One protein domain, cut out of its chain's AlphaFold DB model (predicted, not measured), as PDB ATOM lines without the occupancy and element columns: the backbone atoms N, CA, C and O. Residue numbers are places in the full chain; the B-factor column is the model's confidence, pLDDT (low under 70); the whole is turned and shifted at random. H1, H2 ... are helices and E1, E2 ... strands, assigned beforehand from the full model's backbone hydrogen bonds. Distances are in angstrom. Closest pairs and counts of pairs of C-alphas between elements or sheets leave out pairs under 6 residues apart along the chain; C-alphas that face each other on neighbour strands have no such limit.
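What this domain is: This is residues 107 to 228 of the 230 residues of an uncharacterized protein of Marchantia polymorpha subsp. ruderalis (UniProt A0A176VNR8). A twisted wall of five antiparallel strands is covered on one face by two helices, H1 and H2, which lie side by side and run opposite ways along the strands; no named helix lies on the other face. The tight turn between the long strands E3 and E4 lies at one end of the domain's greatest length. The printed part has 122 residues with two named helices and five named strands, in the order E1 H1 E2 E3 E4 E5 H2, and the sheet runs E1 E5 E4 E3 E2. The class is mixed, helices and strands, and the whole is compact, with a radius of gyration of the C-alphas of 14.8 A and spans of 48 by 33 by 22 A.

How they stand to each other: In the sheet, E4, residues 169 to 181, is an inner strand and bends by 55 degrees at residue 174. It is antiparallel to E3, residues 157 to 166, with N 160 and O 176 at 2.8 A, and to E5, residues 191 to 197, with N 177 and O 195 at 2.8 A. The edge strands are E1, residues 110 to 116, beside E5, with N 112 and O 194 at 2.9 A, and E2, residues 149 to 154, beside E3, with N 152 and O 159 at 2.9 A. E2, E3, E4 and E5 form a meander, each strand the antiparallel neighbour of the one before, and each step in it is a hairpin. E1 and E2 are apart. H1, residues 123 to 139, is on the sheet at a height of 8.7 A, over E3 and E2, and runs along the strands, at 6 degrees to E3 on the local plane. Its closest C-alphas to E3 are those of Glu 127 and Gly 157, 5.8 A apart. H2, residues 208 to 227, is on the same face at a height of 9.6 A, over E5 and only just over E4, with 3 of its C-alphas falling on E4; it runs along the strands, at 21 degrees to E5 on the local plane. The two layers are this sheet and the helices on its one face. H1 and H2 touch, with the C-alphas of Phe 126 and Ala 222 closest at 5.9 A, at a steep tilt of 38 degrees, opposite ways. In H2 every O i to N i+4 pair is within hydrogen-bond range, in H1 12 of 13.

Where its parts are: E4 measures 33.6 A from first to last C-alpha, E3 28.3 A, H2 28.2 A and H1 24.2 A. E1 begins at C-alpha 110, (220.645, 289.288, 361.399), and H2 ends at C-alpha 227, (191.140, 282.479, 363.384).

The domain as a whole: The C-alphas farthest apart, those of Asp 120 and Asp 167, are 48.8 A apart. The printed part has no cut, and no link is long. The mean pLDDT of the printed part is 79.9; residues 139 to 148, 167 to 170, 185 to 188 and 228 are under 70.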
ATOM      1  N   GLY A 107     228.041 287.116 367.900       71.62
ATOM      2  CA  GLY A 107     227.572 288.508 367.905       71.62
ATOM      3  C   GLY A 107     226.067 288.669 367.615       71.62
ATOM      4  O   GLY A 107     225.306 287.704 367.743       71.62
ATOM      5  N   PRO A 108     225.615 289.876 367.212       77.00
ATOM      6  CA  PRO A 108     224.192 290.167 367.032       77.00
ATOM      7  C   PRO A 108     223.580 289.360 365.870       77.00
ATOM      8  O   PRO A 108     224.254 289.165 364.846       77.00
ATOM      9  N   PRO A 109     222.323 288.891 366.002       80.94
ATOM     10  CA  PRO A 109     221.621 288.161 364.950       80.94
ATOM     11  C   PRO A 109     221.160 289.089 363.815       80.94
ATOM     12  O   PRO A 109     220.801 290.245 364.031       80.94
ATOM     13  N   VAL A 110     221.115 288.564 362.590       83.81
ATOM     14  CA  VAL A 110     220.645 289.288 361.399       83.81
ATOM     15  C   VAL A 110     219.130 289.123 361.272       83.81
ATOM     16  O   VAL A 110     218.635 288.013 361.088       83.81
ATOM     17  N   GLN A 111     218.366 290.212 361.352       85.62
ATOM     18  CA  GLN A 111     216.908 290.147 361.231       85.62
ATOM     19  C   GLN A 111     216.469 289.975 359.768       85.62
ATOM     20  O   GLN A 111     216.605 290.891 358.963       85.62
ATOM     21  N   LEU A 112     215.891 288.816 359.436       85.12
ATOM     22  CA  LEU A 112     215.392 288.507 358.089       85.12
ATOM     23  C   LEU A 112     213.989 289.077 357.853       85.12
ATOM     24  O   LEU A 112     213.712 289.686 356.821       85.12
ATOM     25  N   ALA A 113     213.081 288.882 358.811       84.06
ATOM     26  CA  ALA A 113     211.716 289.386 358.720       84.06
ATOM     27  C   ALA A 113     211.112 289.659 360.094       84.06
ATOM     28  O   ALA A 113     211.431 289.004 361.085       84.06
ATOM     29  N   THR A 114     210.160 290.584 360.128       86.56
ATOM     30  CA  THR A 114     209.203 290.686 361.224       86.56
ATOM     31  C   THR A 114     207.814 290.993 360.680       86.56
ATOM     32  O   THR A 114     207.661 291.646 359.642       86.56
ATOM     33  N   GLY A 115     206.793 290.515 361.380       85.00
ATOM     34  CA  GLY A 115     205.408 290.849 361.099       85.00
ATOM     35  C   GLY A 115     204.582 290.847 362.375       85.00
ATOM     36  O   GLY A 115     204.835 290.080 363.306       85.00
ATOM     37  N   LYS A 116     203.585 291.730 362.405       85.69
ATOM     38  CA  LYS A 116     202.611 291.795 363.493       85.69
ATOM     39  C   LYS A 116     201.615 290.655 363.329       85.69
ATOM     40  O   LYS A 116     201.071 290.467 362.238       85.69
ATOM     41  N   ILE A 117     201.394 289.912 364.401       84.56
ATOM     42  CA  ILE A 117     200.346 288.904 364.496       84.56
ATOM     43  C   ILE A 117     199.089 289.631 365.006       84.56
ATOM     44  O   ILE A 117     199.183 290.441 365.928       84.56
ATOM     45  N   PRO A 118     197.926 289.430 364.375       82.69
ATOM     46  CA  PRO A 118     196.654 289.921 364.875       82.69
ATOM     47  C   PRO A 118     196.273 289.310 366.223       82.69
ATOM     48  O   PRO A 118     196.631 288.179 366.527       82.69
ATOM     49  N   ASP A 119     195.493 290.052 366.999       78.88
ATOM     50  CA  ASP A 119     195.156 289.692 368.380       78.88
ATOM     51  C   ASP A 119     194.047 288.616 368.456       78.88
ATOM     52  O   ASP A 119     193.781 288.064 369.518       78.88
ATOM     53  N   ASP A 120     193.426 288.283 367.318       81.12
ATOM     54  CA  ASP A 120     192.419 287.229 367.121       81.12
ATOM     55  C   ASP A 120     193.037 285.862 366.738       81.12
ATOM     56  O   ASP A 120     192.423 285.062 366.035       81.12
ATOM     57  N   VAL A 121     194.280 285.600 367.156       82.88
ATOM     58  CA  VAL A 121     195.054 284.390 366.826       82.88
ATOM     59  C   VAL A 121     195.426 283.627 368.097       82.88
ATOM     60  O   VAL A 121     196.127 284.161 368.955       82.88
ATOM     61  N   ASP A 122     195.043 282.348 368.192       86.50
ATOM     62  CA  ASP A 122     195.596 281.453 369.219       86.50
ATOM     63  C   ASP A 122     197.092 281.202 368.958       86.50
ATOM     64  O   ASP A 122     197.477 280.480 368.031       86.50
ATOM     65  N   LEU A 123     197.933 281.794 369.810       84.75
ATOM     66  CA  LEU A 123     199.389 281.685 369.760       84.75
ATOM     67  C   LEU A 123     199.874 280.231 369.887       84.75
ATOM     68  O   LEU A 123     200.811 279.848 369.190       84.75
ATOM     69  N   LYS A 124     199.218 279.387 370.700       86.94
ATOM     70  CA  LYS A 124     199.637 277.986 370.899       86.94
ATOM     71  C   LYS A 124     199.394 277.153 369.646       86.94
ATOM     72  O   LYS A 124     200.234 276.340 369.253       86.94
ATOM     73  N   LEU A 125     198.245 277.349 369.002       87.62
ATOM     74  CA  LEU A 125     197.938 276.707 367.727       87.62
ATOM     75  C   LEU A 125     198.857 277.242 366.616       87.62
ATOM     76  O   LEU A 125     199.366 276.454 365.819       87.62
ATOM     77  N   PHE A 126     199.136 278.545 366.601       87.69
ATOM     78  CA  PHE A 126     200.049 279.177 365.651       87.69
ATOM     79  C   PHE A 126     201.492 278.644 365.756       87.69
ATOM     80  O   PHE A 126     202.068 278.262 364.738       87.69
ATOM     81  N   GLU A 127     202.051 278.517 366.965       87.75
ATOM     82  CA  GLU A 127     203.358 277.878 367.209       87.75
ATOM     83  C   GLU A 127     203.398 276.427 366.710       87.75
ATOM     84  O   GLU A 127     204.356 276.008 366.055       87.75
ATOM     85  N   ASN A 128     202.340 275.651 366.966       88.94
ATOM     86  CA  ASN A 128     202.246 274.275 366.480       88.94
ATOM     87  C   ASN A 128     202.179 274.210 364.942       88.94
ATOM     88  O   ASN A 128     202.800 273.328 364.349       88.94
ATOM     89  N   LEU A 129     201.487 275.146 364.283       89.19
ATOM     90  CA  LEU A 129     201.465 275.241 362.818       89.19
ATOM     91  C   LEU A 129     202.818 275.684 362.237       89.19
ATOM     92  O   LEU A 129     203.210 275.170 361.189       89.19
ATOM     93  N   LEU A 130     203.565 276.563 362.916       88.25
ATOM     94  CA  LEU A 130     204.946 276.898 362.544       88.25
ATOM     95  C   LEU A 130     205.877 275.683 362.661       88.25
ATOM     96  O   LEU A 130     206.676 275.439 361.758       88.25
ATOM     97  N   PHE A 131     205.749 274.882 363.720       88.62
ATOM     98  CA  PHE A 131     206.536 273.656 363.867       88.62
ATOM     99  C   PHE A 131     206.173 272.600 362.806       88.62
ATOM    100  O   PHE A 131     207.064 272.000 362.205       88.62
ATOM    101  N   GLN A 132     204.880 272.417 362.506       88.88
ATOM    102  CA  GLN A 132     204.420 271.546 361.412       88.88
ATOM    103  C   GLN A 132     204.935 272.014 360.046       88.88
ATOM    104  O   GLN A 132     205.364 271.191 359.237       88.88
ATOM    105  N   TRP A 133     204.937 273.325 359.788       88.44
ATOM    106  CA  TRP A 133     205.548 273.890 358.587       88.44
ATOM    107  C   TRP A 133     207.051 273.596 358.529       88.44
ATOM    108  O   TRP A 133     207.519 273.090 357.509       88.44
ATOM    109  N   GLY A 134     207.791 273.829 359.617       86.06
ATOM    110  CA  GLY A 134     209.217 273.512 359.698       86.06
ATOM    111  C   GLY A 134     209.483 272.043 359.363       86.06
ATOM    112  O   GLY A 134     210.256 271.751 358.455       86.06
ATOM    113  N   ALA A 135     208.761 271.119 360.005       85.19
ATOM    114  CA  ALA A 135     208.838 269.687 359.714       85.19
ATOM    115  C   ALA A 135     208.473 269.350 358.253       85.19
ATOM    116  O   ALA A 135     209.055 268.440 357.664       85.19
ATOM    117  N   SER A 136     207.566 270.102 357.623       83.31
ATOM    118  CA  SER A 136     207.255 269.917 356.201       83.31
ATOM    119  C   SER A 136     208.421 270.284 355.273       83.31
ATOM    120  O   SER A 136     208.534 269.678 354.212       83.31
ATOM    121  N   LEU A 137     209.326 271.196 355.664       78.81
ATOM    122  CA  LEU A 137     210.513 271.548 354.864       78.81
ATOM    123  C   LEU A 137     211.522 270.396 354.764       78.81
ATOM    124  O   LEU A 137     212.213 270.283 353.755       78.81
ATOM    125  N   THR A 138     211.620 269.556 355.798       73.94
ATOM    126  CA  THR A 138     212.533 268.399 355.816       73.94
ATOM    127  C   THR A 138     211.897 267.132 355.249       73.94
ATOM    128  O   THR A 138     212.615 266.221 354.845       73.94
ATOM    129  N   GLN A 139     210.562 267.073 355.188       67.88
ATOM    130  CA  GLN A 139     209.802 265.932 354.665       67.88
ATOM    131  C   GLN A 139     209.440 266.081 353.178       67.88
ATOM    132  O   GLN A 139     209.580 265.128 352.413       67.88
ATOM    133  N   ASN A 140     209.018 267.272 352.732       57.91
ATOM    134  CA  ASN A 140     208.787 267.548 351.313       57.91
ATOM    135  C   ASN A 140     210.118 267.884 350.631       57.91
ATOM    136  O   ASN A 140     210.453 269.055 350.450       57.91
ATOM    137  N   ALA A 141     210.836 266.847 350.190       54.19
ATOM    138  CA  ALA A 141     212.100 266.909 349.444       54.19
ATOM    139  C   ALA A 141     211.980 267.514 348.017       54.19
ATOM    140  O   ALA A 141     212.565 267.015 347.060       54.19
ATOM    141  N   ASN A 142     211.194 268.585 347.872       53.50
ATOM    142  CA  ASN A 142     210.966 269.347 346.644       53.50
ATOM    143  C   ASN A 142     211.560 270.771 346.713       53.50
ATOM    144  O   ASN A 142     211.501 271.507 345.732       53.50
ATOM    145  N   LEU A 143     212.158 271.169 347.848       58.88
ATOM    146  CA  LEU A 143     213.230 272.166 347.825       58.88
ATOM    147  C   LEU A 143     214.549 271.421 347.555       58.88
ATOM    148  O   LEU A 143     214.928 270.585 348.378       58.88
ATOM    149  N   PRO A 144     215.278 271.721 346.464       56.59
ATOM    150  CA  PRO A 144     216.630 271.212 346.261       56.59
ATOM    151  C   PRO A 144     217.594 271.938 347.211       56.59
ATOM    152  O   PRO A 144     218.281 272.886 346.833       56.59
ATOM    153  N   LEU A 145     217.605 271.521 348.480       59.19
ATOM    154  CA  LEU A 145     218.536 272.015 349.488       59.19
ATOM    155  C   LEU A 145     219.893 271.310 349.305       59.19
ATOM    156  O   LEU A 145     219.961 270.094 349.477       59.19
ATOM    157  N   PRO A 146     220.993 272.029 349.003       57.69
ATOM    158  CA  PRO A 146     222.326 271.423 348.898       57.69
ATOM    159  C   PRO A 146     222.950 271.106 350.271       57.69
ATOM    160  O   PRO A 146     224.059 270.584 350.341       57.69
ATOM    161  N   VAL A 147     222.265 271.457 351.363       66.56
ATOM    162  CA  VAL A 147     222.681 271.261 352.756       66.56
ATOM    163  C   VAL A 147     221.462 270.735 353.526       66.56
ATOM    164  O   VAL A 147     220.396 271.345 353.406       66.56
ATOM    165  N   PRO A 148     221.560 269.628 354.287       69.94
ATOM    166  CA  PRO A 148     220.426 269.113 355.046       69.94
ATOM    167  C   PRO A 148     219.978 270.103 356.129       69.94
ATOM    168  O   PRO A 148     220.789 270.698 356.842       69.94
ATOM    169  N   LEU A 149     218.661 270.261 356.253       80.31
ATOM    170  CA  LEU A 149     218.028 271.148 357.225       80.31
ATOM    171  C   LEU A 149     217.574 270.344 358.451       80.31
ATOM    172  O   LEU A 149     216.965 269.283 358.316       80.31
ATOM    173  N   LYS A 150     217.839 270.865 359.647       83.94
ATOM    174  CA  LYS A 150     217.333 270.360 360.925       83.94
ATOM    175  C   LYS A 150     216.264 271.308 361.458       83.94
ATOM    176  O   LYS A 150     216.410 272.521 361.361       83.94
ATOM    177  N   VAL A 151     215.198 270.749 362.023       87.06
ATOM    178  CA  VAL A 151     214.083 271.503 362.609       87.06
ATOM    179  C   VAL A 151     214.029 271.168 364.090       87.06
ATOM    180  O   VAL A 151     213.759 270.023 364.447       87.06
ATOM    181  N   ASP A 152     214.277 272.159 364.936       85.62
ATOM    182  CA  ASP A 152     214.205 272.039 366.391       85.62
ATOM    183  C   ASP A 152     213.082 272.928 366.936       85.62
ATOM    184  O   ASP A 152     212.866 274.046 366.463       85.62
ATOM    185  N   LYS A 153     212.361 272.449 367.954       83.06
ATOM    186  CA  LYS A 153     211.396 273.281 368.681       83.06
ATOM    187  C   LYS A 153     212.143 274.141 369.702       83.06
ATOM    188  O   LYS A 153     212.975 273.621 370.441       83.06
ATOM    189  N   ILE A 154     211.819 275.428 369.751       85.88
ATOM    190  CA  ILE A 154     212.339 276.383 370.738       85.88
ATOM    191  C   ILE A 154     211.172 277.019 371.500       85.88
ATOM    192  O   ILE A 154     210.013 276.897 371.097       85.88
ATOM    193  N   GLU A 155     211.460 277.676 372.620       81.00
ATOM    194  CA  GLU A 155     210.440 278.407 373.375       81.00
ATOM    195  C   GLU A 155     209.864 279.540 372.512       81.00
ATOM    196  O   GLU A 155     210.606 280.325 371.920       81.00
ATOM    197  N   GLY A 156     208.535 279.568 372.371       81.69
ATOM    198  CA  GLY A 156     207.834 280.513 371.502       81.69
ATOM    199  C   GLY A 156     208.087 280.338 369.998       81.69
ATOM    200  O   GLY A 156     207.821 281.270 369.244       81.69
ATOM    201  N   GLY A 157     208.627 279.213 369.504       85.62
ATOM    202  CA  GLY A 157     208.938 279.136 368.071       85.62
ATOM    203  C   GLY A 157     209.588 277.866 367.524       85.62
ATOM    204  O   GLY A 157     209.519 276.774 368.093       85.62
ATOM    205  N   VAL A 158     210.233 278.028 366.366       89.56
ATOM    206  CA  VAL A 158     210.953 276.969 365.644       89.56
ATOM    207  C   VAL A 158     212.325 277.461 365.172       89.56
ATOM    208  O   VAL A 158     212.452 278.569 364.652       89.56
ATOM    209  N   ARG A 159     213.349 276.620 365.341       88.75
ATOM    210  CA  ARG A 159     214.716 276.818 364.843       88.75
ATOM    211  C   ARG A 159     214.951 275.933 363.622       88.75
ATOM    212  O   ARG A 159     214.671 274.735 363.659       88.75
ATOM    213  N   LEU A 160     215.492 276.518 362.560       87.12
ATOM    214  CA  LEU A 160     215.875 275.844 361.320       87.12
ATOM    215  C   LEU A 160     217.401 275.888 361.168       87.12
ATOM    216  O   LEU A 160     217.937 276.917 360.765       87.12
ATOM    217  N   GLY A 161     218.101 274.806 361.512       86.06
ATOM    218  CA  GLY A 161     219.564 274.702 361.420       86.06
ATOM    219  C   GLY A 161     220.032 274.121 360.085       86.06
ATOM    220  O   GLY A 161     219.534 273.083 359.650       86.06
ATOM    221  N   TYR A 162     220.997 274.766 359.433       82.69
ATOM    222  CA  TYR A 162     221.665 274.272 358.229       82.69
ATOM    223  C   TYR A 162     222.878 273.433 358.640       82.69
ATOM    224  O   TYR A 162     223.939 273.962 358.987       82.69
ATOM    225  N   VAL A 163     222.723 272.112 358.573       80.62
ATOM    226  CA  VAL A 163     223.731 271.156 359.032       80.62
ATOM    227  C   VAL A 163     224.669 270.799 357.887       80.62
ATOM    228  O   VAL A 163     224.250 270.212 356.895       80.62
ATOM    229  N   ARG A 164     225.963 271.085 358.022       74.81
ATOM    230  CA  ARG A 164     226.989 270.568 357.108       74.81
ATOM    231  C   ARG A 164     227.615 269.318 357.710       74.81
ATOM    232  O   ARG A 164     227.978 269.310 358.882       74.81
ATOM    233  N   VAL A 165     227.770 268.273 356.901       73.31
ATOM    234  CA  VAL A 165     228.555 267.094 357.281       73.31
ATOM    235  C   VAL A 165     229.986 267.295 356.788       73.31
ATOM    236  O   VAL A 165     230.208 267.392 355.583       73.31
ATOM    237  N   VAL A 166     230.942 267.371 357.713       72.31
ATOM    238  CA  VAL A 166     232.389 267.423 357.439       72.31
ATOM    239  C   VAL A 166     233.050 266.349 358.296       72.31
ATOM    240  O   VAL A 166     232.772 266.271 359.488       72.31
ATOM    241  N   ASP A 167     233.864 265.476 357.699       69.62
ATOM    242  CA  ASP A 167     234.608 264.412 358.399       69.62
ATOM    243  C   ASP A 167     233.763 263.594 359.400       69.62
ATOM    244  O   ASP A 167     234.131 263.388 360.558       69.62
ATOM    245  N   ALA A 168     232.583 263.158 358.940       68.00
ATOM    246  CA  ALA A 168     231.561 262.436 359.711       68.00
ATOM    247  C   ALA A 168     230.994 263.178 360.946       68.00
ATOM    248  O   ALA A 168     230.287 262.578 361.757       68.00
ATOM    249  N   LYS A 169     231.235 264.488 361.072       68.31
ATOM    250  CA  LYS A 169     230.643 265.368 362.087       68.31
ATOM    251  C   LYS A 169     229.586 266.271 361.457       68.31
ATOM    252  O   LYS A 169     229.791 266.843 360.389       68.31
ATOM    253  N   CYS A 170     228.454 266.399 362.139       67.88
ATOM    254  CA  CYS A 170     227.370 267.302 361.769       67.88
ATOM    255  C   CYS A 170     227.574 268.655 362.461       67.88
ATOM    256  O   CYS A 170     227.334 268.771 363.662       67.88
ATOM    257  N   GLU A 171     227.999 269.668 361.713       73.88
ATOM    258  CA  GLU A 171     228.194 271.032 362.211       73.88
ATOM    259  C   GLU A 171     227.011 271.924 361.810       73.88
ATOM    260  O   GLU A 171     226.633 271.976 360.639       73.88
ATOM    261  N   ASP A 172     226.416 272.636 362.773       71.44
ATOM    262  CA  ASP A 172     225.390 273.654 362.505       71.44
ATOM    263  C   ASP A 172     226.068 274.959 362.068       71.44
ATOM    264  O   ASP A 172     226.735 275.633 362.858       71.44
ATOM    265  N   VAL A 173     225.948 275.283 360.781       79.38
ATOM    266  CA  VAL A 173     226.714 276.363 360.137       79.38
ATOM    267  C   VAL A 173     225.995 277.706 360.254       79.38
ATOM    268  O   VAL A 173     226.623 278.744 360.476       79.38
ATOM    269  N   VAL A 174     224.673 277.679 360.091       85.75
ATOM    270  CA  VAL A 174     223.752 278.819 360.167       85.75
ATOM    271  C   VAL A 174     222.424 278.275 360.680       85.75
ATOM    272  O   VAL A 174     221.982 277.243 360.193       85.75
ATOM    273  N   HIS A 175     221.745 278.982 361.574       86.25
ATOM    274  CA  HIS A 175     220.355 278.699 361.927       86.25
ATOM    275  C   HIS A 175     219.468 279.929 361.739       86.25
ATOM    276  O   HIS A 175     219.908 281.074 361.880       86.25
ATOM    277  N   ILE A 176     218.205 279.671 361.401       87.62
ATOM    278  CA  ILE A 176     217.138 280.664 361.334       87.62
ATOM    279  C   ILE A 176     216.151 280.377 362.463       87.62
ATOM    280  O   ILE A 176     215.469 279.352 362.452       87.62
ATOM    281  N   ASP A 177     216.057 281.300 363.411       88.31
ATOM    282  CA  ASP A 177     215.117 281.247 364.524       88.31
ATOM    283  C   ASP A 177     213.866 282.047 364.168       88.31
ATOM    284  O   ASP A 177     213.933 283.256 363.936       88.31
ATOM    285  N   VAL A 178     212.718 281.373 364.119       88.19
ATOM    286  CA  VAL A 178     211.401 281.993 363.964       88.19
ATOM    287  C   VAL A 178     210.729 281.989 365.332       88.19
ATOM    288  O   VAL A 178     210.150 280.982 365.737       88.19
ATOM    289  N   VAL A 179     210.835 283.114 366.041       88.06
ATOM    290  CA  VAL A 179     210.324 283.296 367.407       88.06
ATOM    291  C   VAL A 179     209.098 284.204 367.393       88.06
ATOM    292  O   VAL A 179     209.076 285.249 366.733       88.06
ATOM    293  N   VAL A 180     208.078 283.799 368.140       87.00
ATOM    294  CA  VAL A 180     206.855 284.542 368.415       87.00
ATOM    295  C   VAL A 180     206.994 285.222 369.769       87.00
ATOM    296  O   VAL A 180     207.198 284.577 370.792       87.00
ATOM    297  N   PHE A 181     206.851 286.541 369.769       84.19
ATOM    298  CA  PHE A 181     206.769 287.351 370.973       84.19
ATOM    299  C   PHE A 181     205.288 287.631 371.241       84.19
ATOM    300  O   PHE A 181     204.621 288.192 370.359       84.19
ATOM    301  N   PRO A 182     204.744 287.233 372.407       82.25
ATOM    302  CA  PRO A 182     203.390 287.606 372.792       82.25
ATOM    303  C   PRO A 182     203.282 289.129 372.951       82.25
ATOM    304  O   PRO A 182     204.290 289.832 373.042       82.25
ATOM    305  N   ALA A 183     202.051 289.646 372.983       79.94
ATOM    306  CA  ALA A 183     201.833 291.030 373.388       79.94
ATOM    307  C   ALA A 183     202.305 291.219 374.842       79.94
ATOM    308  O   ALA A 183     202.037 290.372 375.694       79.94
ATOM    309  N   GLY A 184     202.998 292.321 375.105       71.12
ATOM    310  CA  GLY A 184     203.517 292.699 376.421       71.12
ATOM    311  C   GLY A 184     203.541 294.220 376.553       71.12
ATOM    312  O   GLY A 184     203.203 294.916 375.597       71.12
ATOM    313  N   ASP A 185     203.948 294.746 377.707       59.12
ATOM    314  CA  ASP A 185     203.845 296.186 377.999       59.12
ATOM    315  C   ASP A 185     204.562 297.085 376.965       59.12
ATOM    316  O   ASP A 185     204.033 298.128 376.583       59.12
ATOM    317  N   ASP A 186     205.699 296.638 376.414       64.75
ATOM    318  CA  ASP A 186     206.445 297.347 375.357       64.75
ATOM    319  C   ASP A 186     205.872 297.167 373.930       64.75
ATOM    320  O   ASP A 186     206.258 297.877 372.995       64.75
ATOM    321  N   GLN A 187     205.004 296.176 373.706       64.25
ATOM    322  CA  GLN A 187     204.519 295.758 372.381       64.25
ATOM    323  C   GLN A 187     203.014 295.434 372.453       64.25
ATOM    324  O   GLN A 187     202.647 294.301 372.774       64.25
ATOM    325  N   PRO A 188     202.112 296.362 372.071       66.44
ATOM    326  CA  PRO A 188     200.664 296.198 372.258       66.44
ATOM    327  C   PRO A 188     200.015 295.127 371.362       66.44
ATOM    328  O   PRO A 188     198.795 294.990 371.373       66.44
ATOM    329  N   LYS A 189     200.799 294.412 370.544       76.19
ATOM    330  CA  LYS A 189     200.365 293.298 369.691       76.19
ATOM    331  C   LYS A 189     201.456 292.239 369.635       76.19
ATOM    332  O   LYS A 189     202.636 292.585 369.596       76.19
ATOM    333  N   ALA A 190     201.056 290.976 369.539       82.69
ATOM    334  CA  ALA A 190     201.992 289.886 369.304       82.69
ATOM    335  C   ALA A 190     202.739 290.085 367.970       82.69
ATOM    336  O   ALA A 190     202.206 290.632 366.999       82.69
ATOM    337  N   MET A 191     203.991 289.643 367.897       86.31
ATOM    338  CA  MET A 191     204.813 289.768 366.692       86.31
ATOM    339  C   MET A 191     205.688 288.537 366.500       86.31
ATOM    340  O   MET A 191     206.228 288.005 367.463       86.31
ATOM    341  N   PHE A 192     205.900 288.118 365.254       87.81
ATOM    342  CA  PHE A 192     206.962 287.160 364.952       87.81
ATOM    343  C   PHE A 192     208.225 287.893 364.487       87.81
ATOM    344  O   PHE A 192     208.167 288.973 363.878       87.81
ATOM    345  N   ARG A 193     209.380 287.280 364.743       88.06
ATOM    346  CA  ARG A 193     210.684 287.683 364.212       88.06
ATOM    347  C   ARG A 193     211.386 286.445 363.660       88.06
ATOM    348  O   ARG A 193     211.447 285.425 364.336       88.06
ATOM    349  N   ALA A 194     211.887 286.547 362.435       88.38
ATOM    350  CA  ALA A 194     212.767 285.563 361.817       88.38
ATOM    351  C   ALA A 194     214.194 286.122 361.830       88.38
ATOM    352  O   ALA A 194     214.435 287.213 361.301       88.38
ATOM    353  N   LEU A 195     215.117 285.400 362.458       87.56
ATOM    354  CA  LEU A 195     216.463 285.862 362.796       87.56
ATOM    355  C   LEU A 195     217.492 284.840 362.327       87.56
ATOM    356  O   LEU A 195     217.365 283.663 362.640       87.56
ATOM    357  N   ARG A 196     218.523 285.279 361.608       87.50
ATOM    358  CA  ARG A 196     219.638 284.442 361.161       87.50
ATOM    359  C   ARG A 196     220.842 284.619 362.075       87.50
ATOM    360  O   ARG A 196     221.261 285.741 362.353       87.50
ATOM    361  N   ASN A 197     221.420 283.509 362.508       83.50
ATOM    362  CA  ASN A 197     222.575 283.468 363.396       83.50
ATOM    363  C   ASN A 197     223.445 282.234 363.081       83.50
ATOM    364  O   ASN A 197     223.051 281.381 362.289       83.50
ATOM    365  N   GLY A 198     224.642 282.145 363.662       81.00
ATOM    366  CA  GLY A 198     225.577 281.035 363.456       81.00
ATOM    367  C   GLY A 198     226.928 281.470 362.889       81.00
ATOM    368  O   GLY A 198     227.215 282.659 362.750       81.00
ATOM    369  N   LEU A 199     227.766 280.484 362.563       74.44
ATOM    370  CA  LEU A 199     229.164 280.683 362.175       74.44
ATOM    371  C   LEU A 199     229.321 281.451 360.854       74.44
ATOM    372  O   LEU A 199     230.238 282.254 360.730       74.44
ATOM    373  N   MET A 200     228.426 281.230 359.885       75.56
ATOM    374  CA  MET A 200     228.423 281.951 358.602       75.56
ATOM    375  C   MET A 200     227.204 282.872 358.445       75.56
ATOM    376  O   MET A 200     226.639 282.969 357.359       75.56
ATOM    377  N   LYS A 201     226.787 283.562 359.519       75.44
ATOM    378  CA  LYS A 201     225.606 284.452 359.512       75.44
ATOM    379  C   LYS A 201     225.660 285.575 358.463       75.44
ATOM    380  O   LYS A 201     224.608 286.069 358.058       75.44
ATOM    381  N   ASP A 202     226.854 285.987 358.041       73.50
ATOM    382  CA  ASP A 202     227.058 287.080 357.080       73.50
ATOM    383  C   ASP A 202     226.894 286.617 355.622       73.50
ATOM    384  O   ASP A 202     226.663 287.429 354.728       73.50
ATOM    385  N   GLN A 203     226.939 285.303 355.378       76.06
ATOM    386  CA  GLN A 203     226.624 284.706 354.085       76.06
ATOM    387  C   GLN A 203     225.155 284.279 354.063       76.06
ATOM    388  O   GLN A 203     224.646 283.705 355.024       76.06
ATOM    389  N   THR A 204     224.461 284.535 352.955       72.50
ATOM    390  CA  THR A 204     223.095 284.032 352.764       72.50
ATOM    391  C   THR A 204     223.156 282.541 352.419       72.50
ATOM    392  O   THR A 204     223.672 282.206 351.348       72.50
ATOM    393  N   PRO A 205     222.663 281.629 353.281       71.81
ATOM    394  CA  PRO A 205     222.674 280.206 352.985       71.81
ATOM    395  C   PRO A 205     221.812 279.886 351.750       71.81
ATOM    396  O   PRO A 205     220.806 280.558 351.482       71.81
ATOM    397  N   PRO A 206     222.185 278.850 350.979       71.25
ATOM    398  CA  PRO A 206     221.428 278.448 349.803       71.25
ATOM    399  C   PRO A 206     219.987 278.093 350.185       71.25
ATOM    400  O   PRO A 206     219.740 277.457 351.206       71.25
ATOM    401  N   ALA A 207     219.045 278.503 349.334       74.81
ATOM    402  CA  ALA A 207     217.599 278.355 349.517       74.81
ATOM    403  C   ALA A 207     216.948 279.127 350.689       74.81
ATOM    404  O   ALA A 207     215.731 279.015 350.848       74.81
ATOM    405  N   GLU A 208     217.660 280.013 351.401       81.56
ATOM    406  CA  GLU A 208     217.028 281.007 352.291       81.56
ATOM    407  C   GLU A 208     215.821 281.726 351.651       81.56
ATOM    408  O   GLU A 208     214.759 281.727 352.273       81.56
ATOM    409  N   PRO A 209     215.883 282.276 350.414       81.00
ATOM    410  CA  PRO A 209     214.722 282.946 349.821       81.00
ATOM    411  C   PRO A 209     213.522 282.011 349.608       81.00
ATOM    412  O   PRO A 209     212.383 282.460 349.722       81.00
ATOM    413  N   LEU A 210     213.747 280.716 349.351       82.38
ATOM    414  CA  LEU A 210     212.674 279.726 349.201       82.38
ATOM    415  C   LEU A 210     212.055 279.369 350.558       82.38
ATOM    416  O   LEU A 210     210.832 279.283 350.670       82.38
ATOM    417  N   ILE A 211     212.874 279.226 351.606       84.44
ATOM    418  CA  ILE A 211     212.393 279.039 352.981       84.44
ATOM    419  C   ILE A 211     211.608 280.272 353.437       84.44
ATOM    420  O   ILE A 211     210.522 280.120 353.985       84.44
ATOM    421  N   MET A 212     212.076 281.487 353.139       85.69
ATOM    422  CA  MET A 212     211.351 282.719 353.457       85.69
ATOM    423  C   MET A 212     210.029 282.830 352.681       85.69
ATOM    424  O   MET A 212     209.011 283.163 353.279       85.69
ATOM    425  N   GLN A 213     209.979 282.489 351.389       85.12
ATOM    426  CA  GLN A 213     208.716 282.418 350.634       85.12
ATOM    427  C   GLN A 213     207.748 281.374 351.216       85.12
ATOM    428  O   GLN A 213     206.557 281.653 351.375       85.12
ATOM    429  N   SER A 214     208.264 280.198 351.585       86.25
ATOM    430  CA  SER A 214     207.501 279.135 352.241       86.25
ATOM    431  C   SER A 214     206.955 279.594 353.600       86.25
ATOM    432  O   SER A 214     205.769 279.418 353.870       86.25
ATOM    433  N   LEU A 215     207.768 280.291 354.404       87.19
ATOM    434  CA  LEU A 215     207.375 280.901 355.677       87.19
ATOM    435  C   LEU A 215     206.263 281.938 355.475       87.19
ATOM    436  O   LEU A 215     205.256 281.895 356.175       87.19
ATOM    437  N   LEU A 216     206.393 282.838 354.493       87.12
ATOM    438  CA  LEU A 216     205.356 283.828 354.172       87.12
ATOM    439  C   LEU A 216     204.012 283.169 353.833       87.12
ATOM    440  O   LEU A 216     202.960 283.684 354.218       87.12
ATOM    441  N   GLN A 217     204.029 282.047 353.113       87.19
ATOM    442  CA  GLN A 217     202.814 281.304 352.786       87.19
ATOM    443  C   GLN A 217     202.267 280.547 354.003       87.19
ATOM    444  O   GLN A 217     201.064 280.611 354.271       87.19
ATOM    445  N   ALA A 218     203.141 279.908 354.781       87.38
ATOM    446  CA  ALA A 218     202.790 279.217 356.014       87.38
ATOM    447  C   ALA A 218     202.119 280.162 357.013       87.38
ATOM    448  O   ALA A 218     201.016 279.868 357.456       87.38
ATOM    449  N   LEU A 219     202.702 281.339 357.268       87.81
ATOM    450  CA  LEU A 219     202.152 282.384 358.137       87.81
ATOM    451  C   LEU A 219     200.728 282.791 357.733       87.81
ATOM    452  O   LEU A 219     199.840 282.834 358.584       87.81
ATOM    453  N   LYS A 220     200.476 283.025 356.435       87.56
ATOM    454  CA  LYS A 220     199.126 283.336 355.923       87.56
ATOM    455  C   LYS A 220     198.138 282.205 356.218       87.56
ATOM    456  O   LYS A 220     197.036 282.465 356.696       87.56
ATOM    457  N   THR A 221     198.525 280.954 355.953       87.88
ATOM    458  CA  THR A 221     197.659 279.791 356.216       87.88
ATOM    459  C   THR A 221     197.480 279.502 357.705       87.88
ATOM    460  O   THR A 221     196.400 279.081 358.111       87.88
ATOM    461  N   ALA A 222     198.502 279.763 358.522       86.69
ATOM    462  CA  ALA A 222     198.482 279.544 359.959       86.69
ATOM    463  C   ALA A 222     197.501 280.499 360.630       86.69
ATOM    464  O   ALA A 222     196.633 280.046 361.364       86.69
ATOM    465  N   VAL A 223     197.557 281.785 360.272       87.25
ATOM    466  CA  VAL A 223     196.588 282.793 360.719       87.25
ATOM    467  C   VAL A 223     195.168 282.445 360.277       87.25
ATOM    468  O   VAL A 223     194.232 282.540 361.067       87.25
ATOM    469  N   ALA A 224     194.983 282.062 359.010       86.19
ATOM    470  CA  ALA A 224     193.657 281.727 358.497       86.19
ATOM    471  C   ALA A 224     193.021 280.561 359.280       86.19
ATOM    472  O   ALA A 224     191.828 280.600 359.562       86.19
ATOM    473  N   ARG A 225     193.829 279.569 359.681       85.38
ATOM    474  CA  ARG A 225     193.404 278.420 360.497       85.38
ATOM    475  C   ARG A 225     193.267 278.729 361.989       85.38
ATOM    476  O   ARG A 225     192.411 278.145 362.640       85.38
ATOM    477  N   SER A 226     194.086 279.620 362.543       83.31
ATOM    478  CA  SER A 226     194.023 279.992 363.964       83.31
ATOM    479  C   SER A 226     192.869 280.935 364.290       83.31
ATOM    480  O   SER A 226     192.476 281.025 365.445       83.31
ATOM    481  N   ARG A 227     192.340 281.636 363.281       81.00
ATOM    482  CA  ARG A 227     191.140 282.479 363.384       81.00
ATOM    483  C   ARG A 227     189.836 281.711 363.192       81.00
ATOM    484  O   ARG A 227     188.801 282.156 363.663       81.00
ATOM    485  N   SER A 228     189.863 280.569 362.500       57.72
ATOM    486  CA  SER A 228     188.663 279.784 362.172       57.72
ATOM    487  C   SER A 228     188.189 278.866 363.311       57.72
ATOM    488  O   SER A 228     187.590 277.826 363.045       57.72
TER     489      SER A 228